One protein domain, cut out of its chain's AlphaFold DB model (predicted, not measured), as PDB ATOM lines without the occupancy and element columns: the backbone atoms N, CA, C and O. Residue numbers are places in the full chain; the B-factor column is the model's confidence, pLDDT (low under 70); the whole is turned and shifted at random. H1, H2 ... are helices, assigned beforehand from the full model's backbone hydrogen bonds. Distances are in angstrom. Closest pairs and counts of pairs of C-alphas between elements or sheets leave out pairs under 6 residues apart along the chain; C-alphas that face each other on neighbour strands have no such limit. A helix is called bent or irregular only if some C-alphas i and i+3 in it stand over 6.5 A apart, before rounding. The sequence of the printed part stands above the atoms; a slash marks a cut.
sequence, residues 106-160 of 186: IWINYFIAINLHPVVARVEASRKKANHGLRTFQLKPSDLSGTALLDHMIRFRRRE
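This is residues 106 to 160 of the 186 residues of an uncharacterized protein of Thalassiosira oceanica (UniProt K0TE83). The model is a hook: one long helix, H1, bent near its first third, makes the shaft, and after a loop a shorter helix, H2, folds back near the far end of the shaft. The two helices leave a gap between them, and residues 106 to 135, which belong to H1, stick out free. The printed part has 55 residues with two named helices, H1 then H2, and no named strand; the class is all helix. It is extended, with a radius of gyration of the C-alphas of 19.5 A and spans of 60 by 21 by 10 A.

Find C-alpha 106 at (86.220, 77.356, 93.329), where H1 begins; by its hydrogen bonds it was assigned as one helix, residues 106 to 138. It is bent: C-alphas 115 and 118 are 6.7 A apart. Arm H1a, residues 106 to 115, measures 14.6 A from first to last C-alpha, and arm H1b, residues 118 to 138, measures 29.8 A and ends at (118.158, 106.177, 81.446). Go on to H2, residues 146 to 160, 21.9 A long, ending at (127.745, 94.663, 80.342).

At the bend, look for a steep tilt of 47 degrees between H1a and H1b. Further on, H1b and H2 are near each other but only just short of touching, their closest C-alphas 8.5 A apart. H1a and H2 are apart. In H1a, H1b and H2 every O i to N i+4 pair is within hydrogen-bond range.

The C-alphas of Ile 106 and Thr 147, the two farthest apart, stand 60.9 A from each other. The printed part has no cut, and the link from H1 to H2, 7 residues, is short. The mean pLDDT of the printed part is 74.5; look for values under 70 at residue 130, residues 133 to 142 and residues 159 to 160.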
ATOM      1  N   ILE A 106      85.025  77.023  92.543       76.94
ATOM      2  CA  ILE A 106      86.220  77.356  93.329       76.94
ATOM      3  C   ILE A 106      87.402  76.553  92.793       76.94
ATOM      4  O   ILE A 106      88.466  77.117  92.550       76.94
ATOM      5  N   TRP A 107      87.187  75.263  92.533       75.94
ATOM      6  CA  TRP A 107      88.205  74.382  91.972       75.94
ATOM      7  C   TRP A 107      88.638  74.811  90.565       75.94
ATOM      8  O   TRP A 107      89.834  74.903  90.300       75.94
ATOM      9  N   ILE A 108      87.687  75.152  89.688       80.56
ATOM     10  CA  ILE A 108      87.982  75.624  88.325       80.56
ATOM     11  C   ILE A 108      88.849  76.890  88.364       80.56
ATOM     12  O   ILE A 108      89.869  76.962  87.680       80.56
ATOM     13  N   ASN A 109      88.489  77.873  89.194       82.25
ATOM     14  CA  ASN A 109      89.255  79.114  89.316       82.25
ATOM     15  C   ASN A 109      90.663  78.874  89.873       82.25
ATOM     16  O   ASN A 109      91.626  79.480  89.401       82.25
ATOM     17  N   TYR A 110      90.798  77.964  90.839       75.50
ATOM     18  CA  TYR A 110      92.096  77.594  91.399       75.50
ATOM     19  C   TYR A 110      92.978  76.891  90.362       75.50
ATOM     20  O   TYR A 110      94.147  77.235  90.201       75.50
ATOM     21  N   PHE A 111      92.403  75.966  89.591       78.56
ATOM     22  CA  PHE A 111      93.102  75.276  88.512       78.56
ATOM     23  C   PHE A 111      93.610  76.255  87.446       78.56
ATOM     24  O   PHE A 111      94.757  76.159  87.008       78.56
ATOM     25  N   ILE A 112      92.797  77.243  87.063       82.06
ATOM     26  CA  ILE A 112      93.216  78.309  86.141       82.06
ATOM     27  C   ILE A 112      94.384  79.109  86.733       82.06
ATOM     28  O   ILE A 112      95.371  79.343  86.037       82.06
ATOM     29  N   ALA A 113      94.313  79.488  88.012       79.56
ATOM     30  CA  ALA A 113      95.358  80.272  88.672       79.56
ATOM     31  C   ALA A 113      96.717  79.548  88.699       79.56
ATOM     32  O   ALA A 113      97.738  80.159  88.382       79.56
ATOM     33  N   ILE A 114      96.736  78.243  88.993       77.31
ATOM     34  CA  ILE A 114      97.972  77.439  89.012       77.31
ATOM     35  C   ILE A 114      98.613  77.367  87.629       77.31
ATOM     36  O   ILE A 114      99.823  77.532  87.492       77.31
ATOM     37  N   ASN A 115      97.807  77.154  86.590       78.19
ATOM     38  CA  ASN A 115      98.317  77.086  85.223       78.19
ATOM     39  C   ASN A 115      98.769  78.458  84.696       78.19
ATOM     40  O   ASN A 115      99.640  78.532  83.828       78.19
ATOM     41  N   LEU A 116      98.215  79.550  85.231       83.69
ATOM     42  CA  LEU A 116      98.587  80.914  84.862       83.69
ATOM     43  C   LEU A 116      99.867  81.395  85.573       83.69
ATOM     44  O   LEU A 116     100.612  82.192  85.000       83.69
ATOM     45  N   HIS A 117     100.164  80.882  86.771       77.88
ATOM     46  CA  HIS A 117     101.348  81.231  87.568       77.88
ATOM     47  C   HIS A 117     102.681  81.208  86.786       77.88
ATOM     48  O   HIS A 117     103.358  82.238  86.752       77.88
ATOM     49  N   PRO A 118     103.066  80.120  86.080       78.56
ATOM     50  CA  PRO A 118     104.335  80.090  85.348       78.56
ATOM     51  C   PRO A 118     104.388  81.101  84.193       78.56
ATOM     52  O   PRO A 118     105.460  81.592  83.839       78.56
ATOM     53  N   VAL A 119     103.241  81.436  83.595       80.69
ATOM     54  CA  VAL A 119     103.161  82.439  82.525       80.69
ATOM     55  C   VAL A 119     103.381  83.837  83.098       80.69
ATOM     56  O   VAL A 119     104.166  84.608  82.545       80.69
ATOM     57  N   VAL A 120     102.743  84.146  84.227       80.44
ATOM     58  CA  VAL A 120     102.907  85.429  84.923       80.44
ATOM     59  C   VAL A 120     104.347  85.601  85.397       80.44
ATOM     60  O   VAL A 120     104.947  86.629  85.093       80.44
ATOM     61  N   ALA A 121     104.945  84.578  86.013       78.81
ATOM     62  CA  ALA A 121     106.342  84.605  86.443       78.81
ATOM     63  C   ALA A 121     107.304  84.914  85.279       78.81
ATOM     64  O   ALA A 121     108.158  85.798  85.377       78.81
ATOM     65  N   ARG A 122     107.115  84.274  84.115       78.81
ATOM     66  CA  ARG A 122     107.914  84.547  82.903       78.81
ATOM     67  C   ARG A 122     107.744  85.975  82.383       78.81
ATOM     68  O   ARG A 122     108.720  86.611  81.968       78.81
ATOM     69  N   VAL A 123     106.515  86.486  82.381       82.25
ATOM     70  CA  VAL A 123     106.219  87.858  81.945       82.25
ATOM     71  C   VAL A 123     106.822  88.869  82.919       82.25
ATOM     72  O   VAL A 123     107.410  89.860  82.485       82.25
ATOM     73  N   GLU A 124     106.752  88.612  84.223       78.69
ATOM     74  CA  GLU A 124     107.360  89.460  85.243       78.69
ATOM     75  C   GLU A 124     108.883  89.459  85.169       78.69
ATOM     76  O   GLU A 124     109.484  90.533  85.207       78.69
ATOM     77  N   ALA A 125     109.514  88.299  84.981       74.50
ATOM     78  CA  ALA A 125     110.951  88.207  84.737       74.50
ATOM     79  C   ALA A 125     111.356  89.010  83.487       74.50
ATOM     80  O   ALA A 125     112.291  89.816  83.526       74.50
ATOM     81  N   SER A 126     110.590  88.891  82.397       73.19
ATOM     82  CA  SER A 126     110.809  89.667  81.168       73.19
ATOM     83  C   SER A 126     110.643  91.171  81.400       73.19
ATOM     84  O   SER A 126     111.456  91.970  80.933       73.19
ATOM     85  N   ARG A 127     109.634  91.578  82.178       77.69
ATOM     86  CA  ARG A 127     109.398  92.973  82.567       77.69
ATOM     87  C   ARG A 127     110.522  93.513  83.450       77.69
ATOM     88  O   ARG A 127     110.959  94.640  83.233       77.69
ATOM     89  N   LYS A 128     111.000  92.745  84.434       75.00
ATOM     90  CA  LYS A 128     112.138  93.111  85.295       75.00
ATOM     91  C   LYS A 128     113.398  93.316  84.451       75.00
ATOM     92  O   LYS A 128     114.036  94.359  84.575       75.00
ATOM     93  N   LYS A 129     113.684  92.404  83.517       73.38
ATOM     94  CA  LYS A 129     114.806  92.508  82.568       73.38
ATOM     95  C   LYS A 129     114.692  93.735  81.655       73.38
ATOM     96  O   LYS A 129     115.654  94.487  81.515       73.38
ATOM     97  N   ALA A 130     113.516  93.986  81.079       69.19
ATOM     98  CA  ALA A 130     113.275  95.156  80.232       69.19
ATOM     99  C   ALA A 130     113.394  96.477  81.013       69.19
ATOM    100  O   ALA A 130     113.988  97.435  80.524       69.19
ATOM    101  N   ASN A 131     112.882  96.523  82.246       72.19
ATOM    102  CA  ASN A 131     113.002  97.691  83.119       72.19
ATOM    103  C   ASN A 131     114.431  97.921  83.605       72.19
ATOM    104  O   ASN A 131     114.834  99.072  83.754       72.19
ATOM    105  N   HIS A 132     115.199  96.855  83.837       70.19
ATOM    106  CA  HIS A 132     116.625  96.970  84.111       70.19
ATOM    107  C   HIS A 132     117.335  97.635  82.927       70.19
ATOM    108  O   HIS A 132     117.977  98.659  83.127       70.19
ATOM    109  N   GLY A 133     117.088  97.148  81.703       65.88
ATOM    110  CA  GLY A 133     117.570  97.772  80.467       65.88
ATOM    111  C   GLY A 133     117.156  99.242  80.338       65.88
ATOM    112  O   GLY A 133     117.959 100.104  80.002       65.88
ATOM    113  N   LEU A 134     115.904  99.578  80.652       66.06
ATOM    114  CA  LEU A 134     115.439 100.963  80.591       66.06
ATOM    115  C   LEU A 134     116.126 101.851  81.636       66.06
ATOM    116  O   LEU A 134     116.502 102.972  81.310       66.06
ATOM    117  N   ARG A 135     116.329 101.365  82.867       62.44
ATOM    118  CA  ARG A 135     117.075 102.095  83.906       62.44
ATOM    119  C   ARG A 135     118.543 102.271  83.530       62.44
ATOM    120  O   ARG A 135     119.093 103.340  83.776       62.44
ATOM    121  N   THR A 136     119.159 101.275  82.897       59.97
ATOM    122  CA  THR A 136     120.535 101.386  82.411       59.97
ATOM    123  C   THR A 136     120.656 102.327  81.213       59.97
ATOM    124  O   THR A 136     121.589 103.121  81.157       59.97
ATOM    125  N   PHE A 137     119.674 102.365  80.306       54.84
ATOM    126  CA  PHE A 137     119.622 103.361  79.226       54.84
ATOM    127  C   PHE A 137     119.228 104.772  79.699       54.84
ATOM    128  O   PHE A 137     119.611 105.753  79.059       54.84
ATOM    129  N   GLN A 138     118.490 104.897  80.806       59.38
ATOM    130  CA  GLN A 138     118.158 106.177  81.446       59.38
ATOM    131  C   GLN A 138     119.327 106.779  82.238       59.38
ATOM    132  O   GLN A 138     119.262 107.959  82.572       59.38
ATOM    133  N   LEU A 139     120.434 106.054  82.438       58.41
ATOM    134  CA  LEU A 139     121.720 106.616  82.877       58.41
ATOM    135  C   LEU A 139     122.393 107.439  81.764       58.41
ATOM    136  O   LEU A 139     123.608 107.396  81.614       58.41
ATOM    137  N   LYS A 140     121.642 108.211  80.970       63.06
ATOM    138  CA  LYS A 140     122.242 109.370  80.309       63.06
ATOM    139  C   LYS A 140     122.496 110.374  81.424       63.06
ATOM    140  O   LYS A 140     121.520 110.906  81.954       63.06
ATOM    141  N   PRO A 141     123.747 110.643  81.820       65.06
ATOM    142  CA  PRO A 141     123.979 111.728  82.750       65.06
ATOM    143  C   PRO A 141     123.533 112.992  82.022       65.06
ATOM    144  O   PRO A 141     123.964 113.224  80.890       65.06
ATOM    145  N   SER A 142     122.652 113.778  82.640       68.75
ATOM    146  CA  SER A 142     122.126 115.042  82.096       68.75
ATOM    147  C   SER A 142     123.241 115.979  81.617       68.75
ATOM    148  O   SER A 142     123.035 116.818  80.746       68.75
ATOM    149  N   ASP A 143     124.427 115.789  82.193       76.12
ATOM    150  CA  ASP A 143     125.617 116.612  82.042       76.12
ATOM    151  C   ASP A 143     126.517 116.163  80.875       76.12
ATOM    152  O   ASP A 143     127.471 116.858  80.522       76.12
ATOM    153  N   LEU A 144     126.244 115.002  80.259       76.62
ATOM    154  CA  LEU A 144     127.011 114.485  79.125       76.62
ATOM    155  C   LEU A 144     126.263 114.703  77.809       76.62
ATOM    156  O   LEU A 144     125.159 114.204  77.594       76.62
ATOM    157  N   SER A 145     126.920 115.387  76.876       81.38
ATOM    158  CA  SER A 145     126.429 115.596  75.513       81.38
ATOM    159  C   SER A 145     127.505 115.259  74.475       81.38
ATOM    160  O   SER A 145     128.681 115.074  74.800       81.38
ATOM    161  N   GLY A 146     127.096 115.128  73.210       81.44
ATOM    162  CA  GLY A 146     128.009 114.903  72.088       81.44
ATOM    163  C   GLY A 146     128.832 113.614  72.203       81.44
ATOM    164  O   GLY A 146     128.312 112.545  72.520       81.44
ATOM    165  N   THR A 147     130.134 113.709  71.931       84.88
ATOM    166  CA  THR A 147     131.062 112.564  71.915       84.88
ATOM    167  C   THR A 147     131.268 111.940  73.294       84.88
ATOM    168  O   THR A 147     131.453 110.730  73.385       84.88
ATOM    169  N   ALA A 148     131.157 112.720  74.373       79.81
ATOM    170  CA  ALA A 148     131.297 112.220  75.739       79.81
ATOM    171  C   ALA A 148     130.150 111.272  76.134       79.81
ATOM    172  O   ALA A 148     130.368 110.291  76.846       79.81
ATOM    173  N   LEU A 149     128.939 111.524  75.622       81.50
ATOM    174  CA  LEU A 149     127.802 110.619  75.786       81.50
ATOM    175  C   LEU A 149     128.009 109.318  74.998       81.50
ATOM    176  O   LEU A 149     127.745 108.237  75.520       81.50
ATOM    177  N   LEU A 150     128.517 109.413  73.764       78.81
ATOM    178  CA  LEU A 150     128.805 108.245  72.929       78.81
ATOM    179  C   LEU A 150     129.865 107.341  73.582       78.81
ATOM    180  O   LEU A 150     129.655 106.137  73.709       78.81
ATOM    181  N   ASP A 151     130.953 107.929  74.078       81.00
ATOM    182  CA  ASP A 151     132.012 107.231  74.812       81.00
ATOM    183  C   ASP A 151     131.485 106.551  76.080       81.00
ATOM    184  O   ASP A 151     131.841 105.408  76.381       81.00
ATOM    185  N   HIS A 152     130.614 107.239  76.822       80.31
ATOM    186  CA  HIS A 152     129.967 106.680  78.002       80.31
ATOM    187  C   HIS A 152     129.113 105.459  77.640       80.31
ATOM    188  O   HIS A 152     129.262 104.411  78.266       80.31
ATOM    189  N   MET A 153     128.290 105.549  76.590       78.06
ATOM    190  CA  MET A 153     127.459 104.437  76.116       78.06
ATOM    191  C   MET A 153     128.290 103.249  75.611       78.06
ATOM    192  O   MET A 153     127.931 102.100  75.872       78.06
ATOM    193  N   ILE A 154     129.415 103.499  74.930       80.81
ATOM    194  CA  ILE A 154     130.336 102.448  74.465       80.81
ATOM    195  C   ILE A 154     130.978 101.730  75.657       80.81
ATOM    196  O   ILE A 154     130.985 100.501  75.702       80.81
ATOM    197  N   ARG A 155     131.484 102.478  76.647       75.12
ATOM    198  CA  ARG A 155     132.083 101.898  77.864       75.12
ATOM    199  C   ARG A 155     131.061 101.194  78.746       75.12
ATOM    200  O   ARG A 155     131.418 100.243  79.435       75.12
ATOM    201  N   PHE A 156     129.825 101.679  78.764       71.75
ATOM    202  CA  PHE A 156     128.728 101.054  79.487       71.75
ATOM    203  C   PHE A 156     128.376  99.700  78.863       71.75
ATOM    204  O   PHE A 156     128.443  98.683  79.546       71.75
ATOM    205  N   ARG A 157     128.138  99.662  77.543       70.56
ATOM    206  CA  ARG A 157     127.883  98.404  76.826       70.56
ATOM    207  C   ARG A 157     129.034  97.419  76.965       70.56
ATOM    208  O   ARG A 157     128.794  96.250  77.223       70.56
ATOM    209  N   ARG A 158     130.284  97.873  76.823       73.25
ATOM    210  CA  ARG A 158     131.447  96.981  76.933       73.25
ATOM    211  C   ARG A 158     131.518  96.301  78.307       73.25
ATOM    212  O   ARG A 158     131.744  95.101  78.350       73.25
ATOM    213  N   ARG A 159     131.217  97.026  79.391       65.69
ATOM    214  CA  ARG A 159     131.135  96.454  80.744       65.69
ATOM    215  C   ARG A 159     130.014  95.425  80.905       65.69
ATOM    216  O   ARG A 159     130.239  94.421  81.562       65.69
ATOM    217  N   GLU A 160     128.843  95.647  80.301       61.88
ATOM    218  CA  GLU A 160     127.745  94.663  80.342       61.88
ATOM    219  C   GLU A 160     128.075  93.364  79.577       61.88
ATOM    220  O   GLU A 160     127.619  92.290  79.971       61.88
TER     221      GLU A 160